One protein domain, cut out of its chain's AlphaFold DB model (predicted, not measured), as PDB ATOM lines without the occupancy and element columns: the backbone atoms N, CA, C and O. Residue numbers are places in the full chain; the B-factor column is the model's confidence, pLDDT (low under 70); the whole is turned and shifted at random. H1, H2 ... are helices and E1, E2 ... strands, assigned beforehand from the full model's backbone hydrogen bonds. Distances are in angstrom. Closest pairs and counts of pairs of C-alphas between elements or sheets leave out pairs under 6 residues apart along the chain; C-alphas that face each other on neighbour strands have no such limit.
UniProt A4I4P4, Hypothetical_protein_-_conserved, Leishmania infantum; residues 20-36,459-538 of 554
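What this domain is: This is residues 20 to 36 and 459 to 538 of the 554 residues of the protein "Hypothetical_protein_-_conserved" of Leishmania infantum (UniProt A4I4P4). A compact cluster of short helices has H3, H5 and H6 in its middle, and the small hairpin E1 E2 packs on H3 and H6. H3 meets H6 at about a right angle, H7 turns a corner off the end of H6, and H1 with H4, and H2, lie farther out. The printed part has 97 residues with seven named helices and two named strands, in the order H1 H2 H3 H4 H5 E1 E2 H6 H7; the class is mostly helix, and the one sheet, E1 - E2, is antiparallel. The whole is compact, with a radius of gyration of the C-alphas of 12.7 A and spans of 38 by 35 by 24 A.

How they stand to each other: E1, residues 498 to 501, and E2, residues 504 to 507, form a hairpin of antiparallel strands at 147 degrees, with N 499 and O 506 2.8 A apart and N 501 and O 504 2.9 A apart, both within hydrogen-bond range. For H3, residues 465 to 476, the closest C-alphas to E1 are those of Ala 471 and Gln 499, 6.6 A. For H6, residues 512 to 524, the closest C-alphas to E2 are those of Cys 506 and Ala 512, 6.2 A. H3 touches H6 with residues 466 to 471 alone, about perpendicular at 81 degrees, closest at C-alphas 467 and 519, 5.3 A. H5, residues 489 to 495, and H6 are near each other, with 9 pairs of C-alphas within 10 A. H7, residues 526 to 538, is close to H6 but not clearly touching, about perpendicular at 81 degrees, closest at C-alphas 523 and 529, 6.0 A. H2, residues 30 to 36, is close to H5 but not clearly touching, closest at C-alphas 36 and 490, 7.3 A. H1, residues 20 to 23, touches H4, residues 479 to 483, closest at C-alphas 23 and 479, 5.2 A. In H3, H4, H5, H6 and H7 every O i to N i+4 pair is within hydrogen-bond range; H2 has 0 of 3, but 3 of 4 O i to N i+3 pairs, and H1 is too short for an i+4 pair.

Where its parts are: H1 begins at C-alpha 20, (251.261, 308.057, 286.740). H3 is 16.4 A long, H6 18.1 A and H7 18.4 A, ending at C-alpha 538, (249.702, 313.834, 315.323). E1 begins at C-alpha 498, (267.673, 306.743, 299.187), and is 9.8 A long; E2 is 9.7 A.

The domain as a whole: The C-alphas farthest apart are those of His 31 and Glu 538, 38.4 A. Residues 37 to 458 are not printed, and C-alphas 36 and 459 are 22.3 A apart across the cut. Of the links printed whole, H1 to H2 is short and the others are tight. The mean pLDDT of the printed part is 93.0, and no printed residue is under 70.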
ATOM      1  N   ASP A  20     250.559 309.148 287.418       77.18
ATOM      2  CA  ASP A  20     251.261 308.057 286.740       77.18
ATOM      3  C   ASP A  20     252.782 308.165 286.901       77.18
ATOM      4  O   ASP A  20     253.467 307.166 287.118       77.18
ATOM      5  N   VAL A  21     253.313 309.394 286.869       77.02
ATOM      6  CA  VAL A  21     254.749 309.651 287.045       77.02
ATOM      7  C   VAL A  21     255.172 309.400 288.487       77.02
ATOM      8  O   VAL A  21     256.273 308.935 288.714       77.02
ATOM      9  N   ILE A  22     254.337 309.671 289.491       72.48
ATOM     10  CA  ILE A  22     254.702 309.363 290.885       72.48
ATOM     11  C   ILE A  22     254.542 307.866 291.165       72.48
ATOM     12  O   ILE A  22     255.389 307.268 291.836       72.48
ATOM     13  N   ALA A  23     253.485 307.252 290.627       75.64
ATOM     14  CA  ALA A  23     253.216 305.826 290.758       75.64
ATOM     15  C   ALA A  23     254.343 304.967 290.167       75.64
ATOM     16  O   ALA A  23     254.684 303.938 290.750       75.64
ATOM     17  N   SER A  24     254.984 305.418 289.083       83.98
ATOM     18  CA  SER A  24     256.123 304.719 288.473       83.98
ATOM     19  C   SER A  24     257.419 304.777 289.293       83.98
ATOM     20  O   SER A  24     258.373 304.077 288.956       83.98
ATOM     21  N   ARG A  25     257.464 305.558 290.387       84.99
ATOM     22  CA  ARG A  25     258.648 305.766 291.245       84.99
ATOM     23  C   ARG A  25     259.914 306.061 290.423       84.99
ATOM     24  O   ARG A  25     260.872 305.282 290.483       84.99
ATOM     25  N   PRO A  26     259.939 307.177 289.674       89.01
ATOM     26  CA  PRO A  26     261.071 307.547 288.847       89.01
ATOM     27  C   PRO A  26     262.303 307.617 289.733       89.01
ATOM     28  O   PRO A  26     262.252 308.148 290.849       89.01
ATOM     29  N   ARG A  27     263.387 307.023 289.252       90.75
ATOM     30  CA  ARG A  27     264.660 306.988 289.960       90.75
ATOM     31  C   ARG A  27     265.521 308.136 289.467       90.75
ATOM     32  O   ARG A  27     265.396 308.565 288.323       90.75
ATOM     33  N   LEU A  28     266.334 308.658 290.373       94.46
ATOM     34  CA  LEU A  28     267.386 309.588 290.014       94.46
ATOM     35  C   LEU A  28     268.446 308.831 289.221       94.46
ATOM     36  O   LEU A  28     268.978 307.837 289.716       94.46
ATOM     37  N   GLU A  29     268.752 309.306 288.024       93.55
ATOM     38  CA  GLU A  29     269.855 308.761 287.240       93.55
ATOM     39  C   GLU A  29     271.190 309.416 287.650       93.55
ATOM     40  O   GLU A  29     271.199 310.571 288.085       93.55
ATOM     41  N   PRO A  30     272.348 308.741 287.498       91.56
ATOM     42  CA  PRO A  30     273.640 309.272 287.954       91.56
ATOM     43  C   PRO A  30     274.003 310.660 287.397       91.56
ATOM     44  O   PRO A  30     274.574 311.487 288.103       91.56
ATOM     45  N   HIS A  31     273.636 310.952 286.146       93.39
ATOM     46  CA  HIS A  31     273.888 312.257 285.522       93.39
ATOM     47  C   HIS A  31     273.003 313.376 286.105       93.39
ATOM     48  O   HIS A  31     273.399 314.544 286.114       93.39
ATOM     49  N   GLU A  32     271.838 313.025 286.658       94.96
ATOM     50  CA  GLU A  32     270.897 313.958 287.279       94.96
ATOM     51  C   GLU A  32     271.312 314.364 288.701       94.96
ATOM     52  O   GLU A  32     270.796 315.344 289.232       94.96
ATOM     53  N   VAL A  33     272.266 313.662 289.327       93.56
ATOM     54  CA  VAL A  33     272.769 313.994 290.676       93.56
ATOM     55  C   VAL A  33     273.313 315.425 290.733       93.56
ATOM     56  O   VAL A  33     273.123 316.125 291.728       93.56
ATOM     57  N   SER A  34     273.925 315.892 289.641       92.07
ATOM     58  CA  SER A  34     274.424 317.266 289.506       92.07
ATOM     59  C   SER A  34     273.318 318.327 289.637       92.07
ATOM     60  O   SER A  34     273.556 319.404 290.187       92.07
ATOM     61  N   LEU A  35     272.084 318.003 289.230       94.14
ATOM     62  CA  LEU A  35     270.924 318.900 289.286       94.14
ATOM     63  C   LEU A  35     270.433 319.148 290.717       94.14
ATOM     64  O   LEU A  35     269.764 320.145 290.970       94.14
ATOM     65  N   LEU A  36     270.798 318.291 291.676       94.18
ATOM     66  CA  LEU A  36     270.515 318.522 293.098       94.18
ATOM     67  C   LEU A  36     271.389 319.637 293.698       94.18
ATOM     68  O   LEU A  36     271.173 320.044 294.844       94.18
ATOM     69  N   PRO A 459     276.248 304.414 308.179       96.85
ATOM     70  CA  PRO A 459     275.471 304.027 309.352       96.85
ATOM     71  C   PRO A 459     274.468 305.111 309.776       96.85
ATOM     72  O   PRO A 459     274.812 306.289 309.861       96.85
ATOM     73  N   THR A 460     273.242 304.719 310.129       96.30
ATOM     74  CA  THR A 460     272.160 305.655 310.491       96.30
ATOM     75  C   THR A 460     272.435 306.453 311.760       96.30
ATOM     76  O   THR A 460     271.800 307.476 311.959       96.30
ATOM     77  N   LYS A 461     273.379 306.016 312.608       94.86
ATOM     78  CA  LYS A 461     273.834 306.787 313.782       94.86
ATOM     79  C   LYS A 461     274.533 308.104 313.413       94.86
ATOM     80  O   LYS A 461     274.709 308.951 314.270       94.86
ATOM     81  N   TYR A 462     274.940 308.256 312.151       95.96
ATOM     82  CA  TYR A 462     275.516 309.486 311.608       95.96
ATOM     83  C   TYR A 462     274.489 310.301 310.816       95.96
ATOM     84  O   TYR A 462     274.868 311.138 310.000       95.96
ATOM     85  N   LEU A 463     273.193 310.041 310.982       95.61
ATOM     86  CA  LEU A 463     272.123 310.827 310.378       95.61
ATOM     87  C   LEU A 463     271.306 311.505 311.453       95.61
ATOM     88  O   LEU A 463     271.007 310.884 312.468       95.61
ATOM     89  N   ASP A 464     270.869 312.728 311.172       93.76
ATOM     90  CA  ASP A 464     269.964 313.400 312.082       93.76
ATOM     91  C   ASP A 464     268.600 312.706 312.116       93.76
ATOM     92  O   ASP A 464     268.107 312.149 311.123       93.76
ATOM     93  N   SER A 465     267.980 312.748 313.292       93.20
ATOM     94  CA  SER A 465     266.695 312.094 313.541       93.20
ATOM     95  C   SER A 465     265.585 312.513 312.562       93.20
ATOM     96  O   SER A 465     264.741 311.682 312.208       93.20
ATOM     97  N   ARG A 466     265.589 313.763 312.071       94.68
ATOM     98  CA  ARG A 466     264.594 314.269 311.110       94.68
ATOM     99  C   ARG A 466     264.840 313.714 309.710       94.68
ATOM    100  O   ARG A 466     263.891 313.251 309.080       94.68
ATOM    101  N   SER A 467     266.085 313.687 309.244       96.36
ATOM    102  CA  SER A 467     266.465 313.067 307.969       96.36
ATOM    103  C   SER A 467     266.132 311.579 307.946       96.36
ATOM    104  O   SER A 467     265.550 311.081 306.978       96.36
ATOM    105  N   LEU A 468     266.437 310.866 309.036       95.78
ATOM    106  CA  LEU A 468     266.087 309.455 309.186       95.78
ATOM    107  C   LEU A 468     264.567 309.244 309.144       95.78
ATOM    108  O   LEU A 468     264.089 308.302 308.506       95.78
ATOM    109  N   LEU A 469     263.807 310.117 309.811       94.98
ATOM    110  CA  LEU A 469     262.349 310.075 309.808       94.98
ATOM    111  C   LEU A 469     261.786 310.291 308.399       94.98
ATOM    112  O   LEU A 469     260.968 309.486 307.960       94.98
ATOM    113  N   VAL A 470     262.257 311.309 307.674       96.00
ATOM    114  CA  VAL A 470     261.829 311.583 306.294       96.00
ATOM    115  C   VAL A 470     262.091 310.387 305.384       96.00
ATOM    116  O   VAL A 470     261.178 309.954 304.684       96.00
ATOM    117  N   ALA A 471     263.293 309.806 305.432       96.35
ATOM    118  CA  ALA A 471     263.630 308.644 304.614       96.35
ATOM    119  C   ALA A 471     262.712 307.445 304.915       96.35
ATOM    120  O   ALA A 471     262.189 306.811 304.000       96.35
ATOM    121  N   ARG A 472     262.451 307.148 306.195       95.45
ATOM    122  CA  ARG A 472     261.539 306.057 306.589       95.45
ATOM    123  C   ARG A 472     260.099 306.327 306.161       95.45
ATOM    124  O   ARG A 472     259.452 305.439 305.608       95.45
ATOM    125  N   MET A 473     259.614 307.547 306.382       92.99
ATOM    126  CA  MET A 473     258.258 307.951 306.010       92.99
ATOM    127  C   MET A 473     258.041 307.826 304.507       92.99
ATOM    128  O   MET A 473     257.078 307.184 304.091       92.99
ATOM    129  N   TRP A 474     258.971 308.347 303.706       95.23
ATOM    130  CA  TRP A 474     258.905 308.270 302.250       95.23
ATOM    131  C   TRP A 474     258.673 306.840 301.754       95.23
ATOM    132  O   TRP A 474     257.811 306.594 300.909       95.23
ATOM    133  N   TRP A 475     259.401 305.877 302.324       93.50
ATOM    134  CA  TRP A 475     259.293 304.470 301.944       93.50
ATOM    135  C   TRP A 475     258.060 303.758 302.496       93.50
ATOM    136  O   TRP A 475     257.584 302.831 301.844       93.50
ATOM    137  N   SER A 476     257.512 304.214 303.624       92.56
ATOM    138  CA  SER A 476     256.246 303.701 304.172       92.56
ATOM    139  C   SER A 476     255.001 304.202 303.428       92.56
ATOM    140  O   SER A 476     253.958 303.561 303.488       92.56
ATOM    141  N   MET A 477     255.103 305.331 302.719       92.52
ATOM    142  CA  MET A 477     253.969 305.968 302.046       92.52
ATOM    143  C   MET A 477     253.627 305.325 300.702       92.52
ATOM    144  O   MET A 477     254.522 304.923 299.948       92.52
ATOM    145  N   ASP A 478     252.342 305.332 300.354       91.95
ATOM    146  CA  ASP A 478     251.872 305.028 299.001       91.95
ATOM    147  C   ASP A 478     252.102 306.205 298.021       91.95
ATOM    148  O   ASP A 478     252.578 307.285 298.387       91.95
ATOM    149  N   ALA A 479     251.801 305.999 296.736       89.64
ATOM    150  CA  ALA A 479     252.012 307.017 295.704       89.64
ATOM    151  C   ALA A 479     251.112 308.259 295.872       89.64
ATOM    152  O   ALA A 479     251.539 309.373 295.555       89.64
ATOM    153  N   ALA A 480     249.888 308.091 296.380       90.22
ATOM    154  CA  ALA A 480     248.946 309.188 296.575       90.22
ATOM    155  C   ALA A 480     249.380 310.088 297.740       90.22
ATOM    156  O   ALA A 480     249.324 311.311 297.624       90.22
ATOM    157  N   GLN A 481     249.881 309.494 298.824       91.49
ATOM    158  CA  GLN A 481     250.436 310.200 299.979       91.49
ATOM    159  C   GLN A 481     251.695 310.991 299.610       91.49
ATOM    160  O   GLN A 481     251.810 312.162 299.966       91.49
ATOM    161  N   ARG A 482     252.613 310.407 298.827       91.21
ATOM    162  CA  ARG A 482     253.834 311.106 298.376       91.21
ATOM    163  C   ARG A 482     253.529 312.337 297.530       91.21
ATOM    164  O   ARG A 482     254.232 313.332 297.631       91.21
ATOM    165  N   LYS A 483     252.464 312.304 296.722       88.54
ATOM    166  CA  LYS A 483     252.026 313.456 295.914       88.54
ATOM    167  C   LYS A 483     251.574 314.652 296.761       88.54
ATOM    168  O   LYS A 483     251.563 315.774 296.264       88.54
ATOM    169  N   GLN A 484     251.184 314.426 298.015       89.63
ATOM    170  CA  GLN A 484     250.769 315.499 298.923       89.63
ATOM    171  C   GLN A 484     251.961 316.278 299.486       89.63
ATOM    172  O   GLN A 484     251.767 317.343 300.071       89.63
ATOM    173  N   TRP A 485     253.187 315.774 299.314       90.44
ATOM    174  CA  TRP A 485     254.373 316.477 299.773       90.44
ATOM    175  C   TRP A 485     254.723 317.631 298.819       90.44
ATOM    176  O   TRP A 485     254.639 317.460 297.602       90.44
ATOM    177  N   PRO A 486     255.127 318.809 299.333       89.72
ATOM    178  CA  PRO A 486     255.472 319.979 298.529       89.72
ATOM    179  C   PRO A 486     256.888 319.833 297.952       89.72
ATOM    180  O   PRO A 486     257.768 320.649 298.209       89.72
ATOM    181  N   LEU A 487     257.120 318.751 297.209       92.56
ATOM    182  CA  LEU A 487     258.418 318.370 296.670       92.56
ATOM    183  C   LEU A 487     258.438 318.457 295.145       92.56
ATOM    184  O   LEU A 487     257.438 318.209 294.468       92.56
ATOM    185  N   SER A 488     259.607 318.798 294.604       92.48
ATOM    186  CA  SER A 488     259.841 318.795 293.161       92.48
ATOM    187  C   SER A 488     259.932 317.363 292.613       92.48
ATOM    188  O   SER A 488     260.137 316.398 293.355       92.48
ATOM    189  N   LEU A 489     259.858 317.200 291.286       92.71
ATOM    190  CA  LEU A 489     260.123 315.900 290.654       92.71
ATOM    191  C   LEU A 489     261.529 315.380 290.989       92.71
ATOM    192  O   LEU A 489     261.710 314.185 291.215       92.71
ATOM    193  N   MET A 490     262.509 316.280 291.044       94.65
ATOM    194  CA  MET A 490     263.887 315.948 291.396       94.65
ATOM    195  C   MET A 490     264.004 315.441 292.831       94.65
ATOM    196  O   MET A 490     264.694 314.453 293.078       94.65
ATOM    197  N   ASP A 491     263.267 316.045 293.764       95.64
ATOM    198  CA  ASP A 491     263.205 315.571 295.144       95.64
ATOM    199  C   ASP A 491     262.577 314.168 295.231       95.64
ATOM    200  O   ASP A 491     263.101 313.287 295.914       95.64
ATOM    201  N   HIS A 492     261.500 313.914 294.475       95.03
ATOM    202  CA  HIS A 492     260.898 312.579 294.386       95.03
ATOM    203  C   HIS A 492     261.899 311.543 293.862       95.03
ATOM    204  O   HIS A 492     262.028 310.460 294.438       95.03
ATOM    205  N   LYS A 493     262.621 311.871 292.782       95.77
ATOM    206  CA  LYS A 493     263.658 311.009 292.204       95.77
ATOM    207  C   LYS A 493     264.764 310.694 293.210       95.77
ATOM    208  O   LYS A 493     265.131 309.528 293.358       95.77
ATOM    209  N   ALA A 494     265.257 311.707 293.924       97.03
ATOM    210  CA  ALA A 494     266.293 311.557 294.943       97.03
ATOM    211  C   ALA A 494     265.828 310.667 296.109       97.03
ATOM    212  O   ALA A 494     266.497 309.698 296.460       97.03
ATOM    213  N   LEU A 495     264.643 310.915 296.670       97.13
ATOM    214  CA  LEU A 495     264.111 310.094 297.764       97.13
ATOM    215  C   LEU A 495     263.803 308.648 297.332       97.13
ATOM    216  O   LEU A 495     263.925 307.720 298.131       97.13
ATOM    217  N   ASN A 496     263.463 308.419 296.059       95.88
ATOM    218  CA  ASN A 496     263.242 307.075 295.509       95.88
ATOM    219  C   ASN A 496     264.521 306.235 295.367       95.88
ATOM    220  O   ASN A 496     264.414 305.020 295.181       95.88
ATOM    221  N   VAL A 497     265.712 306.836 295.453       96.10
ATOM    222  CA  VAL A 497     266.992 306.103 295.433       96.10
ATOM    223  C   VAL A 497     267.654 306.007 296.808       96.10
ATOM    224  O   VAL A 497     268.600 305.239 296.950       96.10
ATOM    225  N   ILE A 498     267.149 306.725 297.815       97.62
ATOM    226  CA  ILE A 498     267.673 306.743 299.187       97.62
ATOM    227  C   ILE A 498     266.829 305.824 300.071       97.62
ATOM    228  O   ILE A 498     265.649 306.085 300.272       97.62
ATOM    229  N   GLN A 499     267.415 304.770 300.635       95.74
ATOM    230  CA  GLN A 499     266.723 303.778 301.466       95.74
ATOM    231  C   GLN A 499     267.405 303.585 302.814       95.74
ATOM    232  O   GLN A 499     268.622 303.677 302.921       95.74
ATOM    233  N   ILE A 500     266.621 303.223 303.829       97.08
ATOM    234  CA  ILE A 500     267.160 302.687 305.079       97.08
ATOM    235  C   ILE A 500     267.092 301.164 305.010       97.08
ATOM    236  O   ILE A 500     266.000 300.601 304.944       97.08
ATOM    237  N   LYS A 501     268.251 300.508 305.028       95.30
ATOM    238  CA  LYS A 501     268.382 299.053 305.140       95.30
ATOM    239  C   LYS A 501     269.077 298.736 306.452       95.30
ATOM    240  O   LYS A 501     270.194 299.192 306.684       95.30
ATOM    241  N   ASP A 502     268.400 297.993 307.319       93.03
ATOM    242  CA  ASP A 502     268.880 297.660 308.659       93.03
ATOM    243  C   ASP A 502     269.294 298.915 309.456       93.03
ATOM    244  O   ASP A 502     268.447 299.693 309.902       93.03
ATOM    245  N   ARG A 503     270.605 299.130 309.619       95.39
ATOM    246  CA  ARG A 503     271.218 300.273 310.318       95.39
ATOM    247  C   ARG A 503     272.000 301.202 309.390       95.39
ATOM    248  O   ARG A 503     272.857 301.947 309.860       95.39
ATOM    249  N   TYR A 504     271.729 301.161 308.089       97.52
ATOM    250  CA  TYR A 504     272.442 301.946 307.088       97.52
ATOM    251  C   TYR A 504     271.478 302.743 306.215       97.52
ATOM    252  O   TYR A 504     270.427 302.254 305.799       97.52
ATOM    253  N   LEU A 505     271.864 303.979 305.916       97.72
ATOM    254  CA  LEU A 505     271.335 304.732 304.792       97.72
ATOM    255  C   LEU A 505     272.100 304.310 303.553       97.72
ATOM    256  O   LEU A 505     273.312 304.492 303.501       97.72
ATOM    257  N   CYS A 506     271.386 303.767 302.579       97.21
ATOM    258  CA  CYS A 506     271.917 303.330 301.304       97.21
ATOM    259  C   CYS A 506     271.388 304.215 300.176       97.21
ATOM    260  O   CYS A 506     270.220 304.610 300.187       97.21
ATOM    261  N   SER A 507     272.225 304.475 299.180       95.40
ATOM    262  CA  SER A 507     271.838 305.148 297.946       95.40
ATOM    263  C   SER A 507     272.433 304.432 296.737       95.40
ATOM    264  O   SER A 507     273.580 303.996 296.772       95.40
ATOM    265  N   TYR A 508     271.645 304.313 295.665       91.37
ATOM    266  CA  TYR A 508     272.035 303.577 294.453       91.37
ATOM    267  C   TYR A 508     272.478 304.467 293.286       91.37
ATOM    268  O   TYR A 508     273.021 303.948 292.316       91.37
ATOM    269  N   ALA A 509     272.229 305.778 293.354       93.22
ATOM    270  CA  ALA A 509     272.547 306.715 292.267       93.22
ATOM    271  C   ALA A 509     273.530 307.821 292.676       93.22
ATOM    272  O   ALA A 509     274.260 308.334 291.837       93.22
ATOM    273  N   MET A 510     273.560 308.173 293.963       94.77
ATOM    274  CA  MET A 510     274.490 309.140 294.559       94.77
ATOM    275  C   MET A 510     275.243 308.499 295.728       94.77
ATOM    276  O   MET A 510     274.806 307.469 296.250       94.77
ATOM    277  N   THR A 511     276.336 309.108 296.179       94.94
ATOM    278  CA  THR A 511     277.078 308.614 297.349       94.94
ATOM    279  C   THR A 511     276.249 308.797 298.624       94.94
ATOM    280  O   THR A 511     275.360 309.645 298.703       94.94
ATOM    281  N   ALA A 512     276.525 308.016 299.664       95.81
ATOM    282  CA  ALA A 512     275.834 308.123 300.945       95.81
ATOM    283  C   ALA A 512     276.043 309.494 301.613       95.81
ATOM    284  O   ALA A 512     275.175 309.959 302.350       95.81
ATOM    285  N   MET A 513     277.156 310.171 301.315       95.50
ATOM    286  CA  MET A 513     277.436 311.526 301.801       95.50
ATOM    287  C   MET A 513     276.606 312.563 301.060       95.50
ATOM    288  O   MET A 513     276.018 313.439 301.690       95.50
ATOM    289  N   GLN A 514     276.481 312.412 299.740       96.37
ATOM    290  CA  GLN A 514     275.560 313.207 298.934       96.37
ATOM    291  C   GLN A 514     274.114 313.009 299.407       96.37
ATOM    292  O   GLN A 514     273.403 313.987 299.624       96.37
ATOM    293  N   ALA A 515     273.704 311.765 299.673       97.54
ATOM    294  CA  ALA A 515     272.383 311.457 300.215       97.54
ATOM    295  C   ALA A 515     272.159 312.087 301.599       97.54
ATOM    296  O   ALA A 515     271.112 312.690 301.838       97.54
ATOM    297  N   LYS A 516     273.152 312.016 302.496       97.46
ATOM    298  CA  LYS A 516     273.127 312.695 303.802       97.46
ATOM    299  C   LYS A 516     272.964 314.207 303.636       97.46
ATOM    300  O   LYS A 516     272.072 314.789 304.247       97.46
ATOM    301  N   GLN A 517     273.783 314.843 302.800       97.01
ATOM    302  CA  GLN A 517     273.713 316.285 302.566       97.01
ATOM    303  C   GLN A 517     272.369 316.690 301.948       97.01
ATOM    304  O   GLN A 517     271.784 317.692 302.362       97.01
ATOM    305  N   TYR A 518     271.858 315.907 300.997       97.62
ATOM    306  CA  TYR A 518     270.543 316.116 300.398       97.62
ATOM    307  C   TYR A 518     269.437 316.088 301.457       97.62
ATOM    308  O   TYR A 518     268.661 317.039 301.547       97.62
ATOM    309  N   LEU A 519     269.391 315.045 302.293       97.75
ATOM    310  CA  LEU A 519     268.383 314.927 303.346       97.75
ATOM    311  C   LEU A 519     268.472 316.080 304.349       97.75
ATOM    312  O   LEU A 519     267.450 316.692 304.646       97.75
ATOM    313  N   MET A 520     269.681 316.451 304.786       96.48
ATOM    314  CA  MET A 520     269.881 317.583 305.698       96.48
ATOM    315  C   MET A 520     269.403 318.908 305.092       96.48
ATOM    316  O   MET A 520     268.774 319.719 305.773       96.48
ATOM    317  N   ARG A 521     269.634 319.123 303.792       95.68
ATOM    318  CA  ARG A 521     269.099 320.286 303.067       95.68
ATOM    319  C   ARG A 521     267.583 320.240 302.955       95.68
ATOM    320  O   ARG A 521     266.935 321.272 303.105       95.68
ATOM    321  N   LEU A 522     267.023 319.063 302.698       95.76
ATOM    322  CA  LEU A 522     265.589 318.861 302.562       95.76
ATOM    323  C   LEU A 522     264.862 319.173 303.874       95.76
ATOM    324  O   LEU A 522     263.934 319.978 303.878       95.76
ATOM    325  N   VAL A 523     265.318 318.611 304.998       95.35
ATOM    326  CA  VAL A 523     264.729 318.876 306.324       95.35
ATOM    327  C   VAL A 523     265.003 320.295 306.819       95.35
ATOM    328  O   VAL A 523     264.297 320.792 307.693       95.35
ATOM    329  N   ALA A 524     265.997 320.985 306.256       93.63
ATOM    330  CA  ALA A 524     266.229 322.390 306.545       93.63
ATOM    331  C   ALA A 524     265.186 323.319 305.896       93.63
ATOM    332  O   ALA A 524     265.079 324.459 306.352       93.63
ATOM    333  N   ARG A 525     264.408 322.870 304.901       93.17
ATOM    334  CA  ARG A 525     263.375 323.699 304.260       93.17
ATOM    335  C   ARG A 525     262.192 323.964 305.214       93.17
ATOM    336  O   ARG A 525     261.733 323.020 305.868       93.17
ATOM    337  N   PRO A 526     261.666 325.201 305.314       91.82
ATOM    338  CA  PRO A 526     260.573 325.546 306.231       91.82
ATOM    339  C   PRO A 526     259.321 324.673 306.071       91.82
ATOM    340  O   PRO A 526     258.758 324.217 307.065       91.82
ATOM    341  N   GLU A 527     258.917 324.395 304.833       92.18
ATOM    342  CA  GLU A 527     257.760 323.564 304.500       92.18
ATOM    343  C   GLU A 527     257.924 322.116 304.978       92.18
ATOM    344  O   GLU A 527     256.983 321.518 305.503       92.18
ATOM    345  N   MET A 528     259.142 321.577 304.881       93.52
ATOM    346  CA  MET A 528     259.459 320.234 305.358       93.52
ATOM    347  C   MET A 528     259.479 320.169 306.881       93.52
ATOM    348  O   MET A 528     258.929 319.228 307.451       93.52
ATOM    349  N   ARG A 529     260.037 321.181 307.558       91.71
ATOM    350  CA  ARG A 529     259.992 321.260 309.029       91.71
ATOM    351  C   ARG A 529     258.561 321.314 309.540       91.71
ATOM    352  O   ARG A 529     258.203 320.516 310.398       91.71
ATOM    353  N   ALA A 530     257.734 322.191 308.969       92.47
ATOM    354  CA  ALA A 530     256.337 322.334 309.368       92.47
ATOM    355  C   ALA A 530     255.564 321.013 309.227       92.47
ATOM    356  O   ALA A 530     254.800 320.646 310.122       92.47
ATOM    357  N   MET A 531     255.806 320.273 308.140       91.40
ATOM    358  CA  MET A 531     255.211 318.955 307.926       91.40
ATOM    359  C   MET A 531     255.695 317.920 308.947       91.40
ATOM    360  O   MET A 531     254.877 317.203 309.524       91.40
ATOM    361  N   ILE A 532     257.007 317.837 309.189       91.84
ATOM    362  CA  ILE A 532     257.587 316.902 310.165       91.84
ATOM    363  C   ILE A 532     257.038 317.193 311.567       91.84
ATOM    364  O   ILE A 532     256.598 316.273 312.255       91.84
ATOM    365  N   ASP A 533     257.000 318.464 311.968       91.98
ATOM    366  CA  ASP A 533     256.516 318.889 313.281       91.98
ATOM    367  C   ASP A 533     255.002 318.638 313.430       91.98
ATOM    368  O   ASP A 533     254.523 318.247 314.496       91.98
ATOM    369  N   GLN A 534     254.210 318.828 312.366       91.58
ATOM    370  CA  GLN A 534     252.798 318.433 312.356       91.58
ATOM    371  C   GLN A 534     252.646 316.922 312.556       91.58
ATOM    372  O   GLN A 534     251.875 316.492 313.413       91.58
ATOM    373  N   TRP A 535     253.407 316.119 311.819       86.88
ATOM    374  CA  TRP A 535     253.319 314.666 311.902       86.88
ATOM    375  C   TRP A 535     253.745 314.132 313.274       86.88
ATOM    376  O   TRP A 535     253.090 313.262 313.850       86.88
ATOM    377  N   GLN A 536     254.814 314.691 313.847       89.30
ATOM    378  CA  GLN A 536     255.247 314.363 315.203       89.30
ATOM    379  C   GLN A 536     254.157 314.682 316.235       89.30
ATOM    380  O   GLN A 536     253.912 313.860 317.118       89.30
ATOM    381  N   ARG A 537     253.449 315.814 316.090       90.47
ATOM    382  CA  ARG A 537     252.299 316.173 316.943       90.47
ATOM    383  C   ARG A 537     251.112 315.227 316.778       90.47
ATOM    384  O   ARG A 537     250.509 314.850 317.775       90.47
ATOM    385  N   GLU A 538     250.779 314.809 315.560       88.87
ATOM    386  CA  GLU A 538     249.702 313.834 315.323       88.87
ATOM    387  C   GLU A 538     250.030 312.468 315.949       88.87
ATOM    388  O   GLU A 538     249.155 311.791 316.499       88.87
TER     389      GLU A 538